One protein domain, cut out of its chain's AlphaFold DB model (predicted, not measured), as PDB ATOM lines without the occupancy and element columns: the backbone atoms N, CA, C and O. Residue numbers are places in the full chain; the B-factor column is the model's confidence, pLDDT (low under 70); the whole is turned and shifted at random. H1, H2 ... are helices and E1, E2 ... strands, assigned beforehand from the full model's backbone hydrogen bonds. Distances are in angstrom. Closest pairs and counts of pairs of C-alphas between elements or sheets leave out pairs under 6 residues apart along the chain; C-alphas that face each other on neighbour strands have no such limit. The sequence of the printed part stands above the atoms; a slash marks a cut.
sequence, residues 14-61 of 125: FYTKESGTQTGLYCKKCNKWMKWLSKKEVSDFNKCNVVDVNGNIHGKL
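Overview. This is residues 14 to 61 of the 125 residues of an uncharacterized protein of Ruminococcus sp. 37_24 (UniProt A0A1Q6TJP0). A small, strongly twisted sheet of three strands has one short helix, H1, slantwise over one of its faces, and after the helix a long stretch without named elements, residues 48 to 61, loops out and folds back toward the first printed residue. No named helix covers the other face. The printed part has 48 residues with three named strands and one named helix, in the order E1, E2, E3, H1, and the sheet runs E1, E2, E3, antiparallel throughout. The class is mixed, helices and strands. The whole is compact, with a radius of gyration of the C-alphas of 10.3 A, and rounded, spanning 25 by 25 by 19 A.

Arrangement. Start at the first printed residue with E1, residues 14 to 19, and E2, residues 22 to 27: they are an antiparallel hairpin at 149 degrees between their directions. Look there for N 15 and O 26, 2.9 A apart, and N 24 and O 17, also 2.9 A, both within hydrogen-bond range. E3, residues 33 to 37, forms the next hairpin with E2, antiparallel at 144 degrees, with N 34 and O 25 within hydrogen-bond range at 2.8 A. Together the three strands are a meander, each strand the antiparallel neighbour of the one before; E1 and E3 are its edge strands. H1, residues 39 to 47, is on the sheet at a height over the sheet of 9.8 A. It lies over E2, but only just over that strand alone: 5 of its C-alphas fall on E2, 2 on E1 and 2 on E3. It runs slantwise to the strands, at 39 degrees to E2 on the local plane. The closest C-alphas of E2 and H1 are those of Thr 23 and Val 42, 7.3 A apart. E1 and H1 are near each other, with 5 pairs of C-alphas within 10 A. In H1 every O i to N i+4 pair is within hydrogen-bond range.

Along the chain. Find C-alpha 14 at (-19.668, -38.727, 2.696); from there E1 runs 16.1 A to C-alpha 19. E2 runs 16.7 A from C-alpha 22 to C-alpha 27 at (-23.693, -38.080, 4.663). E3 covers 11.2 A from Trp 33 to Leu 37. H1 begins at C-alpha 39 at (-17.706, -53.993, -4.040) and runs 12.4 A to C-alpha 47.

Size, cuts and confidence. The two C-alphas farthest apart are those of Lys 35 and Val 53, at 26.7 A, while those of Phe 14 and Leu 61 are 7.1 A apart. The printed part has no cut, and the links E1 to E2, E2 to E3 and E3 to H1 are tight. The mean pLDDT of the printed part is 76.2; the model's confidence is low, under 70, in residues 46 to 61, of which 46 and 47 belong to H1.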
ATOM      1  N   PHE A  14     -19.086 -37.436   2.353       84.75
ATOM      2  CA  PHE A  14     -19.668 -38.727   2.696       84.75
ATOM      3  C   PHE A  14     -18.653 -39.628   3.397       84.75
ATOM      4  O   PHE A  14     -17.442 -39.463   3.260       84.75
ATOM      5  N   TYR A  15     -19.160 -40.607   4.136       86.38
ATOM      6  CA  TYR A  15     -18.370 -41.672   4.742       86.38
ATOM      7  C   TYR A  15     -19.051 -43.025   4.530       86.38
ATOM      8  O   TYR A  15     -20.258 -43.106   4.279       86.38
ATOM      9  N   THR A  16     -18.274 -44.099   4.632       88.81
ATOM     10  CA  THR A  16     -18.770 -45.471   4.517       88.81
ATOM     11  C   THR A  16     -18.823 -46.153   5.870       88.81
ATOM     12  O   THR A  16     -17.935 -45.968   6.698       88.81
ATOM     13  N   LYS A  17     -19.848 -46.977   6.089       89.00
ATOM     14  CA  LYS A  17     -19.968 -47.818   7.283       89.00
ATOM     15  C   LYS A  17     -20.433 -49.213   6.894       89.00
ATOM     16  O   LYS A  17     -21.380 -49.360   6.118       89.00
ATOM     17  N   GLU A  18     -19.785 -50.228   7.452       89.69
ATOM     18  CA  GLU A  18     -20.182 -51.624   7.277       89.69
ATOM     19  C   GLU A  18     -21.402 -51.962   8.142       89.69
ATOM     20  O   GLU A  18     -21.589 -51.466   9.256       89.69
ATOM     21  N   SER A  19     -22.296 -52.775   7.598       87.19
ATOM     22  CA  SER A  19     -23.482 -53.291   8.275       87.19
ATOM     23  C   SER A  19     -23.690 -54.728   7.817       87.19
ATOM     24  O   SER A  19     -24.288 -54.994   6.773       87.19
ATOM     25  N   GLY A  20     -23.121 -55.658   8.586       88.75
ATOM     26  CA  GLY A  20     -23.016 -57.059   8.189       88.75
ATOM     27  C   GLY A  20     -22.089 -57.212   6.985       88.75
ATOM     28  O   GLY A  20     -20.940 -56.791   7.025       88.75
ATOM     29  N   THR A  21     -22.597 -57.794   5.900       88.50
ATOM     30  CA  THR A  21     -21.836 -58.036   4.661       88.50
ATOM     31  C   THR A  21     -21.891 -56.879   3.660       88.50
ATOM     32  O   THR A  21     -21.284 -56.966   2.593       88.50
ATOM     33  N   GLN A  22     -22.640 -55.815   3.965       90.44
ATOM     34  CA  GLN A  22     -22.852 -54.683   3.064       90.44
ATOM     35  C   GLN A  22     -22.198 -53.413   3.604       90.44
ATOM     36  O   GLN A  22     -22.184 -53.162   4.809       90.44
ATOM     37  N   THR A  23     -21.713 -52.571   2.695       91.88
ATOM     38  CA  THR A  23     -21.153 -51.255   3.019       91.88
ATOM     39  C   THR A  23     -22.134 -50.171   2.587       91.88
ATOM     40  O   THR A  23     -22.502 -50.080   1.415       91.88
ATOM     41  N   GLY A  24     -22.593 -49.353   3.532       91.56
ATOM     42  CA  GLY A  24     -23.492 -48.228   3.273       91.56
ATOM     43  C   GLY A  24     -22.732 -46.911   3.155       91.56
ATOM     44  O   GLY A  24     -21.748 -46.704   3.862       91.56
ATOM     45  N   LEU A  25     -23.212 -46.014   2.293       90.19
ATOM     46  CA  LEU A  25     -22.748 -44.632   2.177       90.19
ATOM     47  C   LEU A  25     -23.643 -43.700   3.000       90.19
ATOM     48  O   LEU A  25     -24.871 -43.743   2.874       90.19
ATOM     49  N   TYR A  26     -23.028 -42.821   3.783       91.50
ATOM     50  CA  TYR A  26     -23.700 -41.904   4.696       91.50
ATOM     51  C   TYR A  26     -23.188 -40.475   4.515       91.50
ATOM     52  O   TYR A  26     -22.016 -40.252   4.225       91.50
ATOM     53  N   CYS A  27     -24.070 -39.492   4.688       90.75
ATOM     54  CA  CYS A  27     -23.693 -38.080   4.663       90.75
ATOM     55  C   CYS A  27     -22.992 -37.672   5.966       90.75
ATOM     56  O   CYS A  27     -23.555 -37.873   7.039       90.75
ATOM     57  N   LYS A  28     -21.833 -37.009   5.878       85.94
ATOM     58  CA  LYS A  28     -21.037 -36.590   7.046       85.94
ATOM     59  C   LYS A  28     -21.726 -35.524   7.907       85.94
ATOM     60  O   LYS A  28     -21.637 -35.560   9.126       85.94
ATOM     61  N   LYS A  29     -22.468 -34.599   7.287       88.88
ATOM     62  CA  LYS A  29     -23.152 -33.500   7.996       88.88
ATOM     63  C   LYS A  29     -24.429 -33.931   8.720       88.88
ATOM     64  O   LYS A  29     -24.721 -33.430   9.797       88.88
ATOM     65  N   CYS A  30     -25.237 -34.798   8.108       93.38
ATOM     66  CA  CYS A  30     -26.573 -35.127   8.631       93.38
ATOM     67  C   CYS A  30     -26.787 -36.609   8.959       93.38
ATOM     68  O   CYS A  30     -27.912 -36.988   9.289       93.38
ATOM     69  N   ASN A  31     -25.741 -37.436   8.827       90.88
ATOM     70  CA  ASN A  31     -25.730 -38.883   9.080       90.88
ATOM     71  C   ASN A  31     -26.813 -39.668   8.327       90.88
ATOM     72  O   ASN A  31     -27.159 -40.793   8.684       90.88
ATOM     73  N   LYS A  32     -27.370 -39.079   7.264       93.19
ATOM     74  CA  LYS A  32     -28.401 -39.719   6.453       93.19
ATOM     75  C   LYS A  32     -27.772 -40.819   5.604       93.19
ATOM     76  O   LYS A  32     -26.806 -40.563   4.885       93.19
ATOM     77  N   TRP A  33     -28.365 -42.007   5.661       93.50
ATOM     78  CA  TRP A  33     -28.072 -43.095   4.733       93.50
ATOM     79  C   TRP A  33     -28.461 -42.697   3.307       93.50
ATOM     80  O   TRP A  33     -29.564 -42.196   3.071       93.50
ATOM     81  N   MET A  34     -27.546 -42.918   2.369       90.56
ATOM     82  CA  MET A  34     -27.714 -42.542   0.969       90.56
ATOM     83  C   MET A  34     -28.011 -43.761   0.097       90.56
ATOM     84  O   MET A  34     -28.999 -43.760  -0.633       90.56
ATOM     85  N   LYS A  35     -27.148 -44.784   0.151       91.94
ATOM     86  CA  LYS A  35     -27.290 -46.038  -0.605       91.94
ATOM     87  C   LYS A  35     -26.365 -47.133  -0.070       91.94
ATOM     88  O   LYS A  35     -25.380 -46.844   0.608       91.94
ATOM     89  N   TRP A  36     -26.636 -48.376  -0.461       93.88
ATOM     90  CA  TRP A  36     -25.662 -49.469  -0.404       93.88
ATOM     91  C   TRP A  36     -24.652 -49.358  -1.548       93.88
ATOM     92  O   TRP A  36     -25.029 -49.029  -2.675       93.88
ATOM     93  N   LEU A  37     -23.378 -49.623  -1.265       89.69
ATOM     94  CA  LEU A  37     -22.302 -49.625  -2.252       89.69
ATOM     95  C   LEU A  37     -22.015 -51.046  -2.740       89.69
ATOM     96  O   LEU A  37     -21.978 -52.000  -1.964       89.69
ATOM     97  N   SER A  38     -21.766 -51.180  -4.042       88.19
ATOM     98  CA  SER A  38     -21.193 -52.406  -4.608       88.19
ATOM     99  C   SER A  38     -19.708 -52.542  -4.245       88.19
ATOM    100  O   SER A  38     -19.041 -51.547  -3.975       88.19
ATOM    101  N   LYS A  39     -19.142 -53.757  -4.311       85.06
ATOM    102  CA  LYS A  39     -17.706 -53.993  -4.040       85.06
ATOM    103  C   LYS A  39     -16.781 -53.082  -4.859       85.06
ATOM    104  O   LYS A  39     -15.774 -52.606  -4.344       85.06
ATOM    105  N   LYS A  40     -17.140 -52.824  -6.124       83.25
ATOM    106  CA  LYS A  40     -16.400 -51.907  -7.000       83.25
ATOM    107  C   LYS A  40     -16.480 -50.468  -6.487       83.25
ATOM    108  O   LYS A  40     -15.445 -49.843  -6.321       83.25
ATOM    109  N   GLU A  41     -17.678 -49.984  -6.154       83.31
ATOM    110  CA  GLU A  41     -17.866 -48.630  -5.611       83.31
ATOM    111  C   GLU A  41     -17.160 -48.437  -4.258       83.31
ATOM    112  O   GLU A  41     -16.635 -47.359  -4.013       83.31
ATOM    113  N   VAL A  42     -17.094 -49.467  -3.403       82.19
ATOM    114  CA  VAL A  42     -16.297 -49.427  -2.162       82.19
ATOM    115  C   VAL A  42     -14.806 -49.300  -2.476       82.19
ATOM    116  O   VAL A  42     -14.122 -48.469  -1.885       82.19
ATOM    117  N   SER A  43     -14.297 -50.094  -3.423       79.94
ATOM    118  CA  SER A  43     -12.891 -50.021  -3.832       79.94
ATOM    119  C   SER A  43     -12.540 -48.658  -4.431       79.94
ATOM    120  O   SER A  43     -11.520 -48.079  -4.064       79.94
ATOM    121  N   ASP A  44     -13.395 -48.132  -5.307       74.06
ATOM    122  CA  ASP A  44     -13.208 -46.825  -5.938       74.06
ATOM    123  C   ASP A  44     -13.272 -45.697  -4.894       74.06
ATOM    124  O   ASP A  44     -12.435 -44.798  -4.916       74.06
ATOM    125  N   PHE A  45     -14.194 -45.783  -3.924       72.44
ATOM    126  CA  PHE A  45     -14.278 -44.838  -2.809       72.44
ATOM    127  C   PHE A  45     -13.002 -44.864  -1.955       72.44
ATOM    128  O   PHE A  45     -12.437 -43.816  -1.670       72.44
ATOM    129  N   ASN A  46     -12.491 -46.049  -1.609       68.81
ATOM    130  CA  ASN A  46     -11.304 -46.185  -0.760       68.81
ATOM    131  C   ASN A  46     -10.004 -45.735  -1.447       68.81
ATOM    132  O   ASN A  46      -9.139 -45.176  -0.783       68.81
ATOM    133  N   LYS A  47      -9.856 -45.939  -2.763       64.69
ATOM    134  CA  LYS A  47      -8.654 -45.519  -3.516       64.69
ATOM    135  C   LYS A  47      -8.479 -44.003  -3.604       64.69
ATOM    136  O   LYS A  47      -7.366 -43.535  -3.817       64.69
ATOM    137  N   CYS A  48      -9.566 -43.246  -3.496       52.44
ATOM    138  CA  CYS A  48      -9.543 -41.789  -3.587       52.44
ATOM    139  C   CYS A  48      -9.346 -41.088  -2.235       52.44
ATOM    140  O   CYS A  48      -9.233 -39.863  -2.224       52.44
ATOM    141  N   ASN A  49      -9.284 -41.827  -1.123       58.28
ATOM    142  CA  ASN A  49      -9.264 -41.251   0.218       58.28
ATOM    143  C   ASN A  49      -7.892 -41.393   0.884       58.28
ATOM    144  O   ASN A  49      -7.262 -42.449   0.831       58.28
ATOM    145  N   VAL A  50      -7.453 -40.324   1.550       51.34
ATOM    146  CA  VAL A  50      -6.301 -40.342   2.459       51.34
ATOM    147  C   VAL A  50      -6.786 -40.875   3.806       51.34
ATOM    148  O   VAL A  50      -7.804 -40.415   4.323       51.34
ATOM    149  N   VAL A  51      -6.094 -41.875   4.347       52.06
ATOM    150  CA  VAL A  51      -6.409 -42.450   5.661       52.06
ATOM    151  C   VAL A  51      -5.914 -41.477   6.731       52.06
ATOM    152  O   VAL A  51      -4.753 -41.069   6.681       52.06
ATOM    153  N   ASP A  52      -6.770 -41.078   7.673       47.69
ATOM    154  CA  ASP A  52      -6.319 -40.296   8.827       47.69
ATOM    155  C   ASP A  52      -5.611 -41.186   9.872       47.69
ATOM    156  O   ASP A  52      -5.652 -42.418   9.815       47.69
ATOM    157  N   VAL A  53      -4.959 -40.558  10.855       46.44
ATOM    158  CA  VAL A  53      -4.201 -41.239  11.930       46.44
ATOM    159  C   VAL A  53      -5.087 -42.140  12.812       46.44
ATOM    160  O   VAL A  53      -4.577 -42.969  13.558       46.44
ATOM    161  N   ASN A  54      -6.414 -41.998  12.713       49.31
ATOM    162  CA  ASN A  54      -7.411 -42.735  13.486       49.31
ATOM    163  C   ASN A  54      -8.122 -43.825  12.659       49.31
ATOM    164  O   ASN A  54      -9.080 -44.428  13.144       49.31
ATOM    165  N   GLY A  55      -7.680 -44.089  11.422       52.28
ATOM    166  CA  GLY A  55      -8.270 -45.096  10.538       52.28
ATOM    167  C   GLY A  55      -9.634 -44.712   9.952       52.28
ATOM    168  O   GLY A  55     -10.305 -45.560   9.363       52.28
ATOM    169  N   ASN A  56     -10.060 -43.454  10.091       47.66
ATOM    170  CA  ASN A  56     -11.301 -42.964   9.511       47.66
ATOM    171  C   ASN A  56     -11.081 -42.506   8.069       47.66
ATOM    172  O   ASN A  56     -10.167 -41.751   7.731       47.66
ATOM    173  N   ILE A  57     -11.981 -42.957   7.202       55.25
ATOM    174  CA  ILE A  57     -11.986 -42.628   5.782       55.25
ATOM    175  C   ILE A  57     -12.780 -41.327   5.601       55.25
ATOM    176  O   ILE A  57     -14.015 -41.329   5.618       55.25
ATOM    177  N   HIS A  58     -12.080 -40.204   5.436       50.66
ATOM    178  CA  HIS A  58     -12.696 -38.923   5.092       50.66
ATOM    179  C   HIS A  58     -12.871 -38.815   3.572       50.66
ATOM    180  O   HIS A  58     -11.921 -38.562   2.837       50.66
ATOM    181  N   GLY A  59     -14.097 -39.046   3.097       48.41
ATOM    182  CA  GLY A  59     -14.420 -39.031   1.676       48.41
ATOM    183  C   GLY A  59     -14.597 -37.625   1.115       48.41
ATOM    184  O   GLY A  59     -15.655 -37.025   1.318       48.41
ATOM    185  N   LYS A  60     -13.620 -37.142   0.335       51.72
ATOM    186  CA  LYS A  60     -13.880 -36.144  -0.715       51.72
ATOM    187  C   LYS A  60     -14.233 -36.930  -1.980       51.72
ATOM    188  O   LYS A  60     -13.368 -37.411  -2.710       51.72
ATOM    189  N   LEU A  61     -15.528 -37.177  -2.166       51.31
ATOM    190  CA  LEU A  61     -16.038 -37.887  -3.331       51.31
ATOM    191  C   LEU A  61     -15.955 -36.955  -4.542       51.31
ATOM    192  O   LEU A  61     -16.554 -35.889  -4.531       51.31
TER     193      LEU A  61